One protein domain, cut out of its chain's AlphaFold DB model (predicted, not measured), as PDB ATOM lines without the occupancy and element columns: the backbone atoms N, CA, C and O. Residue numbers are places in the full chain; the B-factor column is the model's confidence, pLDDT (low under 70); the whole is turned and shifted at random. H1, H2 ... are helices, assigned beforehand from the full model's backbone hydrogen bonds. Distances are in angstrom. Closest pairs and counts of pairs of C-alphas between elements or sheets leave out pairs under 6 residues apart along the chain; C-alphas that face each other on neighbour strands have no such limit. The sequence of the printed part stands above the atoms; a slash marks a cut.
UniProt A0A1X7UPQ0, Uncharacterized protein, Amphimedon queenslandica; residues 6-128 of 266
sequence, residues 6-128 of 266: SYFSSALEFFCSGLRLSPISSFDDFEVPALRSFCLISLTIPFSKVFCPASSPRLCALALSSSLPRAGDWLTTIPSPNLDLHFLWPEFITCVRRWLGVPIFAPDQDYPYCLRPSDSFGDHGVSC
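This is residues 6 to 128 of the 266 residues of an uncharacterized protein of Amphimedon queenslandica (UniProt A0A1X7UPQ0). A loose cluster of helices has H5 nearest its middle: H2 runs side by side with H5, the longest helix H1 crosses H2, and H4 with the short H3 lies by the last residues of H2 and H5. Beyond H5, residues 101 to 122 form a long looped stretch that ends in the small helix H6. The printed part has 123 residues with six named helices, H1 to H6 in chain order, and no named strand; the class is all helix, though these helices hold 58 residues, under half. The whole is compact, with a radius of gyration of the C-alphas of 15.4 A and spans of 46 by 45 by 30 A.

H1, residues 6 to 19, is 19.9 A long and begins at C-alpha 6 (209.813, 267.947, 204.020). H2, residues 32 to 44, is 19.0 A long; H5, residues 89 to 100, 16.6 A; and H4, residues 57 to 66, 14.1 A. H3 is residues 47 to 50, and H6, residues 123 to 127, ends at C-alpha 127 (226.852, 249.035, 191.897).

H1 and H2 are close but not clearly touching, about perpendicular at 76 degrees; their closest C-alphas, Phe 15 and Phe 38, are 6.7 A apart. H2 and H5 are also close but not clearly touching, with closest C-alphas Cys 39 and Val 96 at 7.9 A, a shallow tilt of 22 degrees, the same way. H4 and H5 are close but not clearly touching, with closest C-alphas Ser 66 and Trp 99 at 7.2 A. H3 and H4 touch, with closest C-alphas Phe 47 and Ala 63 at 5.4 A. H5 and H6 are only just apart, closest 8.2 A. Every O i to N i+4 pair is within hydrogen-bond range in H2, H4, H5 and H6; H1 has 8 of 10, and H3 is too short for such a pair.

The C-alphas farthest apart, of Arg 20 and Leu 115, are 46.6 A apart. The printed part has no cut; the links H1 to H2, H4 to H5 and H5 to H6 are long. Residues 6 to 55 have pLDDT under 70.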
ATOM      1  N   SER A   6     209.434 266.529 204.072       45.97
ATOM      2  CA  SER A   6     209.813 267.947 204.020       45.97
ATOM      3  C   SER A   6     210.798 268.328 202.910       45.97
ATOM      4  O   SER A   6     210.777 269.464 202.453       45.97
ATOM      5  N   TYR A   7     211.649 267.410 202.443       46.34
ATOM      6  CA  TYR A   7     212.665 267.735 201.427       46.34
ATOM      7  C   TYR A   7     212.134 267.669 199.993       46.34
ATOM      8  O   TYR A   7     212.540 268.454 199.139       46.34
ATOM      9  N   PHE A   8     211.216 266.735 199.734       49.12
ATOM     10  CA  PHE A   8     210.502 266.656 198.465       49.12
ATOM     11  C   PHE A   8     209.484 267.799 198.373       49.12
ATOM     12  O   PHE A   8     209.413 268.441 197.330       49.12
ATOM     13  N   SER A   9     208.789 268.138 199.471       51.22
ATOM     14  CA  SER A   9     207.731 269.156 199.437       51.22
ATOM     15  C   SER A   9     208.232 270.556 199.080       51.22
ATOM     16  O   SER A   9     207.573 271.191 198.281       51.22
ATOM     17  N   SER A  10     209.406 271.038 199.510       52.19
ATOM     18  CA  SER A  10     209.806 272.427 199.187       52.19
ATOM     19  C   SER A  10     210.132 272.669 197.703       52.19
ATOM     20  O   SER A  10     209.732 273.684 197.135       52.19
ATOM     21  N   ALA A  11     210.836 271.740 197.044       51.19
ATOM     22  CA  ALA A  11     211.116 271.844 195.606       51.19
ATOM     23  C   ALA A  11     209.851 271.592 194.766       51.19
ATOM     24  O   ALA A  11     209.641 272.241 193.739       51.19
ATOM     25  N   LEU A  12     208.990 270.682 195.231       54.19
ATOM     26  CA  LEU A  12     207.697 270.376 194.626       54.19
ATOM     27  C   LEU A  12     206.693 271.522 194.785       54.19
ATOM     28  O   LEU A  12     206.003 271.856 193.836       54.19
ATOM     29  N   GLU A  13     206.636 272.160 195.952       56.44
ATOM     30  CA  GLU A  13     205.801 273.325 196.253       56.44
ATOM     31  C   GLU A  13     206.234 274.516 195.411       56.44
ATOM     32  O   GLU A  13     205.385 275.172 194.812       56.44
ATOM     33  N   PHE A  14     207.544 274.762 195.290       53.44
ATOM     34  CA  PHE A  14     208.065 275.800 194.401       53.44
ATOM     35  C   PHE A  14     207.672 275.536 192.939       53.44
ATOM     36  O   PHE A  14     207.245 276.447 192.230       53.44
ATOM     37  N   PHE A  15     207.751 274.281 192.495       56.44
ATOM     38  CA  PHE A  15     207.350 273.877 191.151       56.44
ATOM     39  C   PHE A  15     205.835 273.976 190.907       56.44
ATOM     40  O   PHE A  15     205.411 274.594 189.929       56.44
ATOM     41  N   CYS A  16     205.012 273.414 191.797       52.53
ATOM     42  CA  CYS A  16     203.553 273.469 191.718       52.53
ATOM     43  C   CYS A  16     203.055 274.919 191.790       52.53
ATOM     44  O   CYS A  16     202.179 275.300 191.016       52.53
ATOM     45  N   SER A  17     203.662 275.751 192.646       55.22
ATOM     46  CA  SER A  17     203.376 277.187 192.740       55.22
ATOM     47  C   SER A  17     203.734 277.926 191.447       55.22
ATOM     48  O   SER A  17     202.915 278.687 190.929       55.22
ATOM     49  N   GLY A  18     204.912 277.652 190.873       52.81
ATOM     50  CA  GLY A  18     205.374 278.271 189.628       52.81
ATOM     51  C   GLY A  18     204.541 277.904 188.394       52.81
ATOM     52  O   GLY A  18     204.365 278.741 187.509       52.81
ATOM     53  N   LEU A  19     203.990 276.687 188.342       51.88
ATOM     54  CA  LEU A  19     203.168 276.202 187.225       51.88
ATOM     55  C   LEU A  19     201.652 276.251 187.476       51.88
ATOM     56  O   LEU A  19     200.887 275.840 186.606       51.88
ATOM     57  N   ARG A  20     201.206 276.759 188.634       55.62
ATOM     58  CA  ARG A  20     199.794 276.738 189.076       55.62
ATOM     59  C   ARG A  20     199.170 275.335 189.052       55.62
ATOM     60  O   ARG A  20     197.985 275.186 188.758       55.62
ATOM     61  N   LEU A  21     199.965 274.313 189.348       54.62
ATOM     62  CA  LEU A  21     199.472 272.949 189.513       54.62
ATOM     63  C   LEU A  21     198.918 272.780 190.929       54.62
ATOM     64  O   LEU A  21     199.432 273.376 191.880       54.62
ATOM     65  N   SER A  22     197.887 271.947 191.075       52.91
ATOM     66  CA  SER A  22     197.416 271.510 192.392       52.91
ATOM     67  C   SER A  22     198.585 270.917 193.194       52.91
ATOM     68  O   SER A  22     199.464 270.292 192.594       52.91
ATOM     69  N   PRO A  23     198.631 271.096 194.527       54.41
ATOM     70  CA  PRO A  23     199.655 270.478 195.361       54.41
ATOM     71  C   PRO A  23     199.665 268.966 195.137       54.41
ATOM     72  O   PRO A  23     198.641 268.307 195.310       54.41
ATOM     73  N   ILE A  24     200.808 268.430 194.716       53.53
ATOM     74  CA  ILE A  24     200.951 267.001 194.450       53.53
ATOM     75  C   ILE A  24     201.327 266.306 195.761       53.53
ATOM     76  O   ILE A  24     202.333 266.641 196.384       53.53
ATOM     77  N   SER A  25     200.497 265.356 196.197       51.88
ATOM     78  CA  SER A  25     200.677 264.619 197.453       51.88
ATOM     79  C   SER A  25     201.601 263.410 197.326       51.88
ATOM     80  O   SER A  25     202.242 263.032 198.307       51.88
ATOM     81  N   SER A  26     201.684 262.808 196.136       55.50
ATOM     82  CA  SER A  26     202.513 261.638 195.856       55.50
ATOM     83  C   SER A  26     203.189 261.733 194.490       55.50
ATOM     84  O   SER A  26     202.648 262.276 193.531       55.50
ATOM     85  N   PHE A  27     204.371 261.126 194.371       52.22
ATOM     86  CA  PHE A  27     205.056 260.946 193.090       52.22
ATOM     87  C   PHE A  27     204.206 260.166 192.069       52.22
ATOM     88  O   PHE A  27     204.381 260.335 190.867       52.22
ATOM     89  N   ASP A  28     203.297 259.317 192.559       57.31
ATOM     90  CA  ASP A  28     202.374 258.523 191.740       57.31
ATOM     91  C   ASP A  28     201.249 259.361 191.106       57.31
ATOM     92  O   ASP A  28     200.630 258.907 190.148       57.31
ATOM     93  N   ASP A  29     201.020 260.589 191.586       57.38
ATOM     94  CA  ASP A  29     199.963 261.478 191.083       57.38
ATOM     95  C   ASP A  29     200.423 262.308 189.861       57.38
ATOM     96  O   ASP A  29     199.651 263.086 189.298       57.38
ATOM     97  N   PHE A  30     201.690 262.184 189.444       56.84
ATOM     98  CA  PHE A  30     202.225 262.920 188.299       56.84
ATOM     99  C   PHE A  30     201.830 262.289 186.959       56.84
ATOM    100  O   PHE A  30     202.277 261.194 186.609       56.84
ATOM    101  N   GLU A  31     201.133 263.052 186.117       58.66
ATOM    102  CA  GLU A  31     201.054 262.747 184.687       58.66
ATOM    103  C   GLU A  31     202.419 262.955 183.994       58.66
ATOM    104  O   GLU A  31     203.185 263.866 184.331       58.66
ATOM    105  N   VAL A  32     202.728 262.131 182.980       56.88
ATOM    106  CA  VAL A  32     204.028 262.101 182.264       56.88
ATOM    107  C   VAL A  32     204.546 263.492 181.854       56.88
ATOM    108  O   VAL A  32     205.729 263.773 182.086       56.88
ATOM    109  N   PRO A  33     203.725 264.387 181.260       59.59
ATOM    110  CA  PRO A  33     204.204 265.697 180.815       59.59
ATOM    111  C   PRO A  33     204.575 266.621 181.984       59.59
ATOM    112  O   PRO A  33     205.557 267.366 181.901       59.59
ATOM    113  N   ALA A  34     203.830 266.539 183.092       58.97
ATOM    114  CA  ALA A  34     204.093 267.307 184.305       58.97
ATOM    115  C   ALA A  34     205.388 266.838 184.983       58.97
ATOM    116  O   ALA A  34     206.196 267.667 185.401       58.97
ATOM    117  N   LEU A  35     205.647 265.524 185.002       62.97
ATOM    118  CA  LEU A  35     206.868 264.969 185.590       62.97
ATOM    119  C   LEU A  35     208.126 265.350 184.801       62.97
ATOM    120  O   LEU A  35     209.149 265.709 185.386       62.97
ATOM    121  N   ARG A  36     208.051 265.318 183.466       62.22
ATOM    122  CA  ARG A  36     209.153 265.769 182.598       62.22
ATOM    123  C   ARG A  36     209.464 267.247 182.818       62.22
ATOM    124  O   ARG A  36     210.625 267.608 183.000       62.22
ATOM    125  N   SER A  37     208.427 268.082 182.869       62.84
ATOM    126  CA  SER A  37     208.560 269.522 183.126       62.84
ATOM    127  C   SER A  37     209.160 269.809 184.510       62.84
ATOM    128  O   SER A  37     210.008 270.692 184.638       62.84
ATOM    129  N   PHE A  38     208.799 269.020 185.530       63.66
ATOM    130  CA  PHE A  38     209.389 269.094 186.873       63.66
ATOM    131  C   PHE A  38     210.881 268.807 186.876       63.66
ATOM    132  O   PHE A  38     211.680 269.610 187.365       63.66
ATOM    133  N   CYS A  39     211.274 267.688 186.274       62.19
ATOM    134  CA  CYS A  39     212.673 267.293 186.234       62.19
ATOM    135  C   CYS A  39     213.518 268.326 185.479       62.19
ATOM    136  O   CYS A  39     214.620 268.646 185.913       62.19
ATOM    137  N   LEU A  40     212.981 268.915 184.407       60.88
ATOM    138  CA  LEU A  40     213.645 269.975 183.648       60.88
ATOM    139  C   LEU A  40     213.879 271.251 184.455       60.88
ATOM    140  O   LEU A  40     214.969 271.815 184.402       60.88
ATOM    141  N   ILE A  41     212.892 271.689 185.235       58.69
ATOM    142  CA  ILE A  41     213.055 272.846 186.128       58.69
ATOM    143  C   ILE A  41     214.045 272.529 187.257       58.69
ATOM    144  O   ILE A  41     214.835 273.380 187.662       58.69
ATOM    145  N   SER A  42     214.089 271.273 187.701       56.19
ATOM    146  CA  SER A  42     215.096 270.816 188.664       56.19
ATOM    147  C   SER A  42     216.517 270.903 188.091       56.19
ATOM    148  O   SER A  42     217.464 271.107 188.837       56.19
ATOM    149  N   LEU A  43     216.685 270.759 186.770       54.69
ATOM    150  CA  LEU A  43     217.981 270.892 186.093       54.69
ATOM    151  C   LEU A  43     218.424 272.358 185.910       54.69
ATOM    152  O   LEU A  43     219.622 272.608 185.793       54.69
ATOM    153  N   THR A  44     217.494 273.324 185.869       50.06
ATOM    154  CA  THR A  44     217.802 274.757 185.679       50.06
ATOM    155  C   THR A  44     218.032 275.506 186.987       50.06
ATOM    156  O   THR A  44     218.812 276.462 187.020       50.06
ATOM    157  N   ILE A  45     217.415 275.064 188.082       53.19
ATOM    158  CA  ILE A  45     217.763 275.526 189.424       53.19
ATOM    159  C   ILE A  45     218.974 274.701 189.871       53.19
ATOM    160  O   ILE A  45     218.883 273.477 189.890       53.19
ATOM    161  N   PRO A  46     220.126 275.298 190.233       52.41
ATOM    162  CA  PRO A  46     221.260 274.506 190.681       52.41
ATOM    163  C   PRO A  46     220.819 273.659 191.875       52.41
ATOM    164  O   PRO A  46     220.522 274.210 192.934       52.41
ATOM    165  N   PHE A  47     220.790 272.331 191.724       49.72
ATOM    166  CA  PHE A  47     220.541 271.405 192.834       49.72
ATOM    167  C   PHE A  47     221.430 271.760 194.048       49.72
ATOM    168  O   PHE A  47     221.002 271.678 195.192       49.72
ATOM    169  N   SER A  48     222.638 272.286 193.818       44.06
ATOM    170  CA  SER A  48     223.529 272.795 194.870       44.06
ATOM    171  C   SER A  48     222.972 273.968 195.695       44.06
ATOM    172  O   SER A  48     223.332 274.099 196.861       44.06
ATOM    173  N   LYS A  49     222.101 274.812 195.123       46.06
ATOM    174  CA  LYS A  49     221.436 275.931 195.817       46.06
ATOM    175  C   LYS A  49     220.150 275.512 196.531       46.06
ATOM    176  O   LYS A  49     219.795 276.143 197.517       46.06
ATOM    177  N   VAL A  50     219.470 274.472 196.046       48.91
ATOM    178  CA  VAL A  50     218.235 273.943 196.661       48.91
ATOM    179  C   VAL A  50     218.548 273.016 197.841       48.91
ATOM    180  O   VAL A  50     217.766 272.938 198.780       48.91
ATOM    181  N   PHE A  51     219.705 272.343 197.831       51.81
ATOM    182  CA  PHE A  51     220.006 271.243 198.755       51.81
ATOM    183  C   PHE A  51     221.214 271.466 199.701       51.81
ATOM    184  O   PHE A  51     221.802 270.482 200.139       51.81
ATOM    185  N   CYS A  52     221.600 272.690 200.091       39.59
ATOM    186  CA  CYS A  52     222.690 272.920 201.076       39.59
ATOM    187  C   CYS A  52     222.194 273.792 202.254       39.59
ATOM    188  O   CYS A  52     221.505 274.767 201.951       39.59
ATOM    189  N   PRO A  53     222.482 273.512 203.557       45.09
ATOM    190  CA  PRO A  53     223.679 272.873 204.137       45.09
ATOM    191  C   PRO A  53     223.437 271.752 205.188       45.09
ATOM    192  O   PRO A  53     224.341 271.422 205.950       45.09
ATOM    193  N   ALA A  54     222.253 271.129 205.236       49.28
ATOM    194  CA  ALA A  54     221.920 270.050 206.190       49.28
ATOM    195  C   ALA A  54     221.772 268.653 205.541       49.28
ATOM    196  O   ALA A  54     221.144 267.754 206.097       49.28
ATOM    197  N   SER A  55     222.312 268.475 204.335       63.84
ATOM    198  CA  SER A  55     222.014 267.333 203.465       63.84
ATOM    199  C   SER A  55     223.020 266.190 203.625       63.84
ATOM    200  O   SER A  55     224.217 266.410 203.804       63.84
ATOM    201  N   SER A  56     222.542 264.945 203.548       82.75
ATOM    202  CA  SER A  56     223.400 263.757 203.644       82.75
ATOM    203  C   SER A  56     224.447 263.718 202.513       82.75
ATOM    204  O   SER A  56     224.149 264.171 201.402       82.75
ATOM    205  N   PRO A  57     225.638 263.114 202.721       87.81
ATOM    206  CA  PRO A  57     226.656 262.983 201.669       87.81
ATOM    207  C   PRO A  57     226.113 262.358 200.377       87.81
ATOM    208  O   PRO A  57     226.487 262.752 199.276       87.81
ATOM    209  N   ARG A  58     225.162 261.428 200.511       89.12
ATOM    210  CA  ARG A  58     224.422 260.830 199.396       89.12
ATOM    211  C   ARG A  58     223.674 261.865 198.563       89.12
ATOM    212  O   ARG A  58     223.822 261.864 197.345       89.12
ATOM    213  N   LEU A  59     222.884 262.728 199.197       83.19
ATOM    214  CA  LEU A  59     222.113 263.750 198.489       83.19
ATOM    215  C   LEU A  59     223.027 264.772 197.810       83.19
ATOM    216  O   LEU A  59     222.778 265.130 196.664       83.19
ATOM    217  N   CYS A  60     224.114 265.179 198.467       83.25
ATOM    218  CA  CYS A  60     225.095 266.076 197.859       83.25
ATOM    219  C   CYS A  60     225.759 265.440 196.627       83.25
ATOM    220  O   CYS A  60     225.830 266.068 195.571       83.25
ATOM    221  N   ALA A  61     226.179 264.175 196.720       90.06
ATOM    222  CA  ALA A  61     226.788 263.461 195.598       90.06
ATOM    223  C   ALA A  61     225.805 263.243 194.435       90.06
ATOM    224  O   ALA A  61     226.178 263.399 193.271       90.06
ATOM    225  N   LEU A  62     224.541 262.932 194.743       89.06
ATOM    226  CA  LEU A  62     223.450 262.840 193.771       89.06
ATOM    227  C   LEU A  62     223.264 264.180 193.049       89.06
ATOM    228  O   LEU A  62     223.353 264.227 191.827       89.06
ATOM    229  N   ALA A  63     223.086 265.270 193.800       82.31
ATOM    230  CA  ALA A  63     222.902 266.621 193.276       82.31
ATOM    231  C   ALA A  63     224.056 267.055 192.361       82.31
ATOM    232  O   ALA A  63     223.838 267.526 191.243       82.31
ATOM    233  N   LEU A  64     225.297 266.871 192.819       86.94
ATOM    234  CA  LEU A  64     226.479 267.232 192.047       86.94
ATOM    235  C   LEU A  64     226.594 266.379 190.780       86.94
ATOM    236  O   LEU A  64     226.838 266.935 189.709       86.94
ATOM    237  N   SER A  65     226.364 265.066 190.855       90.38
ATOM    238  CA  SER A  65     226.415 264.202 189.670       90.38
ATOM    239  C   SER A  65     225.316 264.526 188.659       90.38
ATOM    240  O   SER A  65     225.610 264.638 187.473       90.38
ATOM    241  N   SER A  66     224.074 264.724 189.103       86.50
ATOM    242  CA  SER A  66     222.944 265.069 188.228       86.50
ATOM    243  C   SER A  66     223.107 266.445 187.567       86.50
ATOM    244  O   SER A  66     222.510 266.704 186.527       86.50
ATOM    245  N   SER A  67     223.946 267.320 188.138       83.75
ATOM    246  CA  SER A  67     224.307 268.627 187.567       83.75
ATOM    247  C   SER A  67     225.431 268.576 186.519       83.75
ATOM    248  O   SER A  67     225.867 269.619 186.015       83.75
ATOM    249  N   LEU A  68     225.966 267.389 186.214       88.88
ATOM    250  CA  LEU A  68     226.939 267.245 185.137       88.88
ATOM    251  C   LEU A  68     226.294 267.606 183.790       88.88
ATOM    252  O   LEU A  68     225.118 267.305 183.563       88.88
ATOM    253  N   PRO A  69     227.053 268.217 182.861       88.38
ATOM    254  CA  PRO A  69     226.549 268.493 181.525       88.38
ATOM    255  C   PRO A  69     225.956 267.237 180.885       88.38
ATOM    256  O   PRO A  69     226.584 266.174 180.895       88.38
ATOM    257  N   ARG A  70     224.758 267.384 180.312       87.19
ATOM    258  CA  ARG A  70     224.006 266.322 179.629       87.19
ATOM    259  C   ARG A  70     223.570 265.131 180.485       87.19
ATOM    260  O   ARG A  70     223.103 264.132 179.948       87.19
ATOM    261  N   ALA A  71     223.712 265.196 181.809       89.50
ATOM    262  CA  ALA A  71     223.306 264.090 182.668       89.50
ATOM    263  C   ALA A  71     221.791 263.826 182.561       89.50
ATOM    264  O   ALA A  71     221.372 262.675 182.464       89.50
ATOM    265  N   GLY A  72     220.989 264.892 182.496       86.81
ATOM    266  CA  GLY A  72     219.530 264.831 182.397       86.81
ATOM    267  C   GLY A  72     218.946 264.727 180.983       86.81
ATOM    268  O   GLY A  72     217.726 264.774 180.865       86.81
ATOM    269  N   ASP A  73     219.750 264.587 179.920       87.69
ATOM    270  CA  ASP A  73     219.253 264.641 178.526       87.69
ATOM    271  C   ASP A  73     218.143 263.611 178.253       87.69
ATOM    272  O   ASP A  73     217.173 263.905 177.552       87.69
ATOM    273  N   TRP A  74     218.228 262.438 178.890       87.62
ATOM    274  CA  TRP A  74     217.248 261.353 178.783       87.62
ATOM    275  C   TRP A  74     215.815 261.754 179.176       87.62
ATOM    276  O   TRP A  74     214.865 261.118 178.727       87.62
ATOM    277  N   LEU A  75     215.640 262.814 179.973       85.06
ATOM    278  CA  LEU A  75     214.327 263.347 180.360       85.06
ATOM    279  C   LEU A  75     213.626 264.080 179.205       85.06
ATOM    280  O   LEU A  75     212.399 264.200 179.199       85.06
ATOM    281  N   THR A  76     214.408 264.575 178.243       81.50
ATOM    282  CA  THR A  76     213.940 265.337 177.070       81.50
ATOM    283  C   THR A  76     213.997 264.550 175.772       81.50
ATOM    284  O   THR A  76     213.389 264.957 174.783       81.50
ATOM    285  N   THR A  77     214.710 263.425 175.766       85.19
ATOM    286  CA  THR A  77     214.816 262.562 174.596       85.19
ATOM    287  C   THR A  77     213.443 262.017 174.206       85.19
ATOM    288  O   THR A  77     212.681 261.518 175.038       85.19
ATOM    289  N   ILE A  78     213.128 262.096 172.914       86.75
ATOM    290  CA  ILE A  78     211.913 261.503 172.356       86.75
ATOM    291  C   ILE A  78     212.077 259.973 172.394       86.75
ATOM    292  O   ILE A  78     213.036 259.466 171.806       86.75
ATOM    293  N   PRO A  79     211.186 259.225 173.072       88.56
ATOM    294  CA  PRO A  79     211.266 257.768 173.100       88.56
ATOM    295  C   PRO A  79     211.010 257.195 171.703       88.56
ATOM    296  O   PRO A  79     210.122 257.665 170.991       88.56
ATOM    297  N   SER A  80     211.752 256.153 171.329       91.75
ATOM    298  CA  SER A  80     211.585 255.455 170.049       91.75
ATOM    299  C   SER A  80     211.294 253.969 170.273       91.75
ATOM    300  O   SER A  80     212.228 253.166 170.341       91.75
ATOM    301  N   PRO A  81     210.009 253.571 170.363       90.19
ATOM    302  CA  PRO A  81     209.623 252.166 170.520       90.19
ATOM    303  C   PRO A  81     210.100 251.280 169.363       90.19
ATOM    304  O   PRO A  81     210.496 250.143 169.578       90.19
ATOM    305  N   ASN A  82     210.142 251.819 168.139       92.31
ATOM    306  CA  ASN A  82     210.579 251.082 166.946       92.31
ATOM    307  C   ASN A  82     212.057 250.663 166.990       92.31
ATOM    308  O   ASN A  82     212.451 249.741 166.284       92.31
ATOM    309  N   LEU A  83     212.875 251.366 167.778       87.94
ATOM    310  CA  LEU A  83     214.291 251.053 167.979       87.94
ATOM    311  C   LEU A  83     214.553 250.422 169.350       87.94
ATOM    312  O   LEU A  83     215.710 250.263 169.723       87.94
ATOM    313  N   ASP A  84     213.494 250.121 170.105       88.12
ATOM    314  CA  ASP A  84     213.569 249.705 171.506       88.12
ATOM    315  C   ASP A  84     214.349 250.701 172.396       88.12
ATOM    316  O   ASP A  84     214.989 250.354 173.382       88.12
ATOM    317  N   LEU A  85     214.296 251.990 172.041       89.12
ATOM    318  CA  LEU A  85     214.922 253.098 172.770       89.12
ATOM    319  C   LEU A  85     213.852 253.869 173.543       89.12
ATOM    320  O   LEU A  85     213.603 255.057 173.306       89.12
ATOM    321  N   HIS A  86     213.162 253.166 174.434       89.75
ATOM    322  CA  HIS A  86     212.115 253.726 175.277       89.75
ATOM    323  C   HIS A  86     212.136 253.077 176.658       89.75
ATOM    324  O   HIS A  86     212.642 251.975 176.826       89.75
ATOM    325  N   PHE A  87     211.580 253.781 177.640       88.69
ATOM    326  CA  PHE A  87     211.281 253.201 178.941       88.69
ATOM    327  C   PHE A  87     209.832 252.737 178.966       88.69
ATOM    328  O   PHE A  87     208.944 253.443 178.471       88.69
ATOM    329  N   LEU A  88     209.577 251.619 179.639       90.56
ATOM    330  CA  LEU A  88     208.249 251.342 180.165       90.56
ATOM    331  C   LEU A  88     207.920 252.355 181.268       90.56
ATOM    332  O   LEU A  88     208.805 252.884 181.945       90.56
ATOM    333  N   TRP A  89     206.634 252.620 181.489       84.12
ATOM    334  CA  TRP A  89     206.216 253.603 182.493       84.12
ATOM    335  C   TRP A  89     206.793 253.340 183.902       84.12
ATOM    336  O   TRP A  89     207.364 254.268 184.482       84.12
ATOM    337  N   PRO A  90     206.768 252.101 184.441       88.44
ATOM    338  CA  PRO A  90     207.364 251.817 185.749       88.44
ATOM    339  C   PRO A  90     208.885 252.019 185.789       88.44
ATOM    340  O   PRO A  90     209.428 252.445 186.810       88.44
ATOM    341  N   GLU A  91     209.582 251.751 184.682       90.50
ATOM    342  CA  GLU A  91     211.031 251.956 184.566       90.50
ATOM    343  C   GLU A  91     211.360 253.445 184.584       90.50
ATOM    344  O   GLU A  91     212.216 253.879 185.353       90.50
ATOM    345  N   PHE A  92     210.616 254.244 183.810       87.94
ATOM    346  CA  PHE A  92     210.765 255.695 183.784       87.94
ATOM    347  C   PHE A  92     210.564 256.288 185.181       87.94
ATOM    348  O   PHE A  92     211.434 257.009 185.670       87.94
ATOM    349  N   ILE A  93     209.473 255.928 185.868       83.75
ATOM    350  CA  ILE A  93     209.203 256.377 187.242       83.75
ATOM    351  C   ILE A  93     210.331 255.978 188.194       83.75
ATOM    352  O   ILE A  93     210.781 256.804 188.989       83.75
ATOM    353  N   THR A  94     210.839 254.750 188.088       88.19
ATOM    354  CA  THR A  94     211.962 254.268 188.906       88.19
ATOM    355  C   THR A  94     213.226 255.097 188.667       88.19
ATOM    356  O   THR A  94     213.867 255.546 189.622       88.19
ATOM    357  N   CYS A  95     213.566 255.366 187.403       88.88
ATOM    358  CA  CYS A  95     214.701 256.209 187.035       88.88
ATOM    359  C   CYS A  95     214.552 257.636 187.572       88.88
ATOM    360  O   CYS A  95     215.511 258.169 188.132       88.88
ATOM    361  N   VAL A  96     213.366 258.243 187.455       83.81
ATOM    362  CA  VAL A  96     213.131 259.608 187.946       83.81
ATOM    363  C   VAL A  96     213.164 259.663 189.476       83.81
ATOM    364  O   VAL A  96     213.827 260.539 190.032       83.81
ATOM    365  N   ARG A  97     212.532 258.714 190.182       83.19
ATOM    366  CA  ARG A  97     212.610 258.624 191.653       83.19
ATOM    367  C   ARG A  97     214.057 258.572 192.117       83.19
ATOM    368  O   ARG A  97     214.462 259.369 192.963       83.19
ATOM    369  N   ARG A  98     214.861 257.706 191.493       86.88
ATOM    370  CA  ARG A  98     216.293 257.611 191.781       86.88
ATOM    371  C   ARG A  98     217.016 258.934 191.527       86.88
ATOM    372  O   ARG A  98     217.789 259.372 192.376       86.88
ATOM    373  N   TRP A  99     216.754 259.562 190.381       84.62
ATOM    374  CA  TRP A  99     217.364 260.827 189.966       84.62
ATOM    375  C   TRP A  99     217.118 261.969 190.956       84.62
ATOM    376  O   TRP A  99     218.007 262.777 191.216       84.62
ATOM    377  N   LEU A 100     215.914 262.010 191.521       77.12
ATOM    378  CA  LEU A 100     215.482 263.006 192.501       77.12
ATOM    379  C   LEU A 100     215.821 262.618 193.945       77.12
ATOM    380  O   LEU A 100     215.600 263.403 194.864       77.12
ATOM    381  N   GLY A 101     216.352 261.414 194.165       79.00
ATOM    382  CA  GLY A 101     216.704 260.925 195.494       79.00
ATOM    383  C   GLY A 101     215.498 260.505 196.329       79.00
ATOM    384  O   GLY A 101     215.602 260.474 197.552       79.00
ATOM    385  N   VAL A 102     214.381 260.168 195.684       80.69
ATOM    386  CA  VAL A 102     213.173 259.627 196.314       80.69
ATOM    387  C   VAL A 102     213.353 258.117 196.539       80.69
ATOM    388  O   VAL A 102     213.837 257.428 195.637       80.69
ATOM    389  N   PRO A 103     212.988 257.573 197.717       81.38
ATOM    390  CA  PRO A 103     213.003 256.131 197.959       81.38
ATOM    391  C   PRO A 103     212.157 255.351 196.937       81.38
ATOM    392  O   PRO A 103     211.053 255.760 196.586       81.38
ATOM    393  N   ILE A 104     212.684 254.221 196.475       85.62
ATOM    394  CA  ILE A 104     212.070 253.295 195.509       85.62
ATOM    395  C   ILE A 104     211.567 252.039 196.225       85.62
ATOM    396  O   ILE A 104     210.500 251.525 195.903       85.62
ATOM    397  N   PHE A 105     212.337 251.558 197.199       85.56
ATOM    398  CA  PHE A 105     212.054 250.344 197.953       85.56
ATOM    399  C   PHE A 105     211.734 250.672 199.409       85.56
ATOM    400  O   PHE A 105     212.158 251.700 199.946       85.56
ATOM    401  N   ALA A 106     211.015 249.761 200.065       84.44
ATOM    402  CA  ALA A 106     210.895 249.777 201.516       84.44
ATOM    403  C   ALA A 106     212.291 249.647 202.167       84.44
ATOM    404  O   ALA A 106     213.182 249.030 201.576       84.44
ATOM    405  N   PRO A 107     212.507 250.230 203.359       77.94
ATOM    406  CA  PRO A 107     213.757 250.044 204.087       77.94
ATOM    407  C   PRO A 107     213.957 248.576 204.505       77.94
ATOM    408  O   PRO A 107     213.001 247.798 204.552       77.94
ATOM    409  N   ASP A 108     215.207 248.231 204.828       72.75
ATOM    410  CA  ASP A 108     215.607 246.962 205.458       72.75
ATOM    411  C   ASP A 108     215.203 245.699 204.677       72.75
ATOM    412  O   ASP A 108     214.783 244.697 205.250       72.75
ATOM    413  N   GLN A 109     215.318 245.750 203.346       80.94
ATOM    414  CA  GLN A 109     215.109 244.595 202.472       80.94
ATOM    415  C   GLN A 109     216.438 243.911 202.141       80.94
ATOM    416  O   GLN A 109     217.443 244.575 201.865       80.94
ATOM    417  N   ASP A 110     216.430 242.581 202.088       85.62
ATOM    418  CA  ASP A 110     217.559 241.816 201.566       85.62
ATOM    419  C   ASP A 110     217.687 242.020 200.053       85.62
ATOM    420  O   ASP A 110     216.694 242.048 199.320       85.62
ATOM    421  N   TYR A 111     218.921 242.163 199.562       88.50
ATOM    422  CA  TYR A 111     219.153 242.266 198.126       88.50
ATOM    423  C   TYR A 111     219.267 240.865 197.506       88.50
ATOM    424  O   TYR A 111     220.167 240.110 197.872       88.50
ATOM    425  N   PRO A 112     218.435 240.495 196.517       88.81
ATOM    426  CA  PRO A 112     218.327 239.103 196.064       88.81
ATOM    427  C   PRO A 112     219.583 238.557 195.369       88.81
ATOM    428  O   PRO A 112     219.722 237.348 195.215       88.81
ATOM    429  N   TYR A 113     220.507 239.425 194.945       90.44
ATOM    430  CA  TYR A 113     221.691 239.022 194.181       90.44
ATOM    431  C   TYR A 113     222.988 239.009 194.999       90.44
ATOM    432  O   TYR A 113     224.023 238.590 194.483       90.44
ATOM    433  N   CYS A 114     222.995 239.490 196.249       90.06
ATOM    434  CA  CYS A 114     224.195 239.418 197.089       90.06
ATOM    435  C   CYS A 114     223.883 239.486 198.589       90.06
ATOM    436  O   CYS A 114     222.803 239.883 198.988       90.06
ATOM    437  N   LEU A 115     224.871 239.185 199.433       88.31
ATOM    438  CA  LEU A 115     224.720 239.140 200.897       88.31
ATOM    439  C   LEU A 115     224.688 240.519 201.591       88.31
ATOM    440  O   LEU A 115     224.871 240.601 202.802       88.31
ATOM    441  N   ARG A 116     224.556 241.616 200.837       85.62
ATOM    442  CA  ARG A 116     224.503 242.975 201.395       85.62
ATOM    443  C   ARG A 116     223.055 243.469 201.412       85.62
ATOM    444  O   ARG A 116     222.303 243.119 200.503       85.62
ATOM    445  N   PRO A 117     222.678 244.300 202.397       84.69
ATOM    446  CA  PRO A 117     221.335 244.858 202.456       84.69
ATOM    447  C   PRO A 117     221.059 245.725 201.226       84.69
ATOM    448  O   PRO A 117     221.957 246.410 200.719       84.69
ATOM    449  N   SER A 118     219.811 245.710 200.763       86.06
ATOM    450  CA  SER A 118     219.338 246.682 199.786       86.06
ATOM    451  C   SER A 118     219.135 248.026 200.478       86.06
ATOM    452  O   SER A 118     218.600 248.101 201.583       86.06
ATOM    453  N   ASP A 119     219.533 249.111 199.821       88.00
ATOM    454  CA  ASP A 119     219.131 250.446 200.241       88.00
ATOM    455  C   ASP A 119     217.759 250.798 199.653       88.00
ATOM    456  O   ASP A 119     217.369 250.314 198.585       88.00
ATOM    457  N   SER A 120     217.037 251.690 200.331       88.31
ATOM    458  CA  SER A 120     215.714 252.143 199.893       88.31
ATOM    459  C   SER A 120     215.746 252.926 198.579       88.31
ATOM    460  O   SER A 120     214.696 253.147 197.988       88.31
ATOM    461  N   PHE A 121     216.912 253.377 198.107       87.75
ATOM    462  CA  PHE A 121     217.052 254.206 196.908       87.75
ATOM    463  C   PHE A 121     217.577 253.440 195.679       87.75
ATOM    464  O   PHE A 121     217.656 254.014 194.592       87.75
ATOM    465  N   GLY A 122     217.925 252.158 195.832       89.38
ATOM    466  CA  GLY A 122     218.444 251.296 194.768       89.38
ATOM    467  C   GLY A 122     219.905 251.546 194.361       89.38
ATOM    468  O   GLY A 122     220.346 251.042 193.325       89.38
ATOM    469  N   ASP A 123     220.685 252.298 195.137       89.81
ATOM    470  CA  ASP A 123     222.082 252.625 194.812       89.81
ATOM    471  C   ASP A 123     223.013 251.411 194.854       89.81
ATOM    472  O   ASP A 123     223.942 251.287 194.040       89.81
ATOM    473  N   HIS A 124     222.737 250.495 195.780       89.06
ATOM    474  CA  HIS A 124     223.400 249.214 195.893       89.06
ATOM    475  C   HIS A 124     223.218 248.409 194.610       89.06
ATOM    476  O   HIS A 124     224.213 247.961 194.043       89.06
ATOM    477  N   GLY A 125     221.982 248.279 194.117       89.06
ATOM    478  CA  GLY A 125     221.676 247.475 192.932       89.06
ATOM    479  C   GLY A 125     222.437 247.936 191.690       89.06
ATOM    480  O   GLY A 125     222.990 247.118 190.957       89.06
ATOM    481  N   VAL A 126     222.595 249.251 191.521       89.75
ATOM    482  CA  VAL A 126     223.383 249.828 190.422       89.75
ATOM    483  C   VAL A 126     224.859 249.439 190.504       89.75
ATOM    484  O   VAL A 126     225.500 249.239 189.475       89.75
ATOM    485  N   SER A 127     225.420 249.315 191.702       87.00
ATOM    486  CA  SER A 127     226.852 249.035 191.897       87.00
ATOM    487  C   SER A 127     227.134 247.580 192.279       87.00
ATOM    488  O   SER A 127     228.284 247.231 192.561       87.00
ATOM    489  N   CYS A 128     226.102 246.742 192.354       89.25
ATOM    490  CA  CYS A 128     226.219 245.396 192.879       89.25
ATOM    491  C   CYS A 128     227.041 244.522 191.929       89.25
ATOM    492  O   CYS A 128     226.866 244.552 190.715       89.25
TER     493      CYS A 128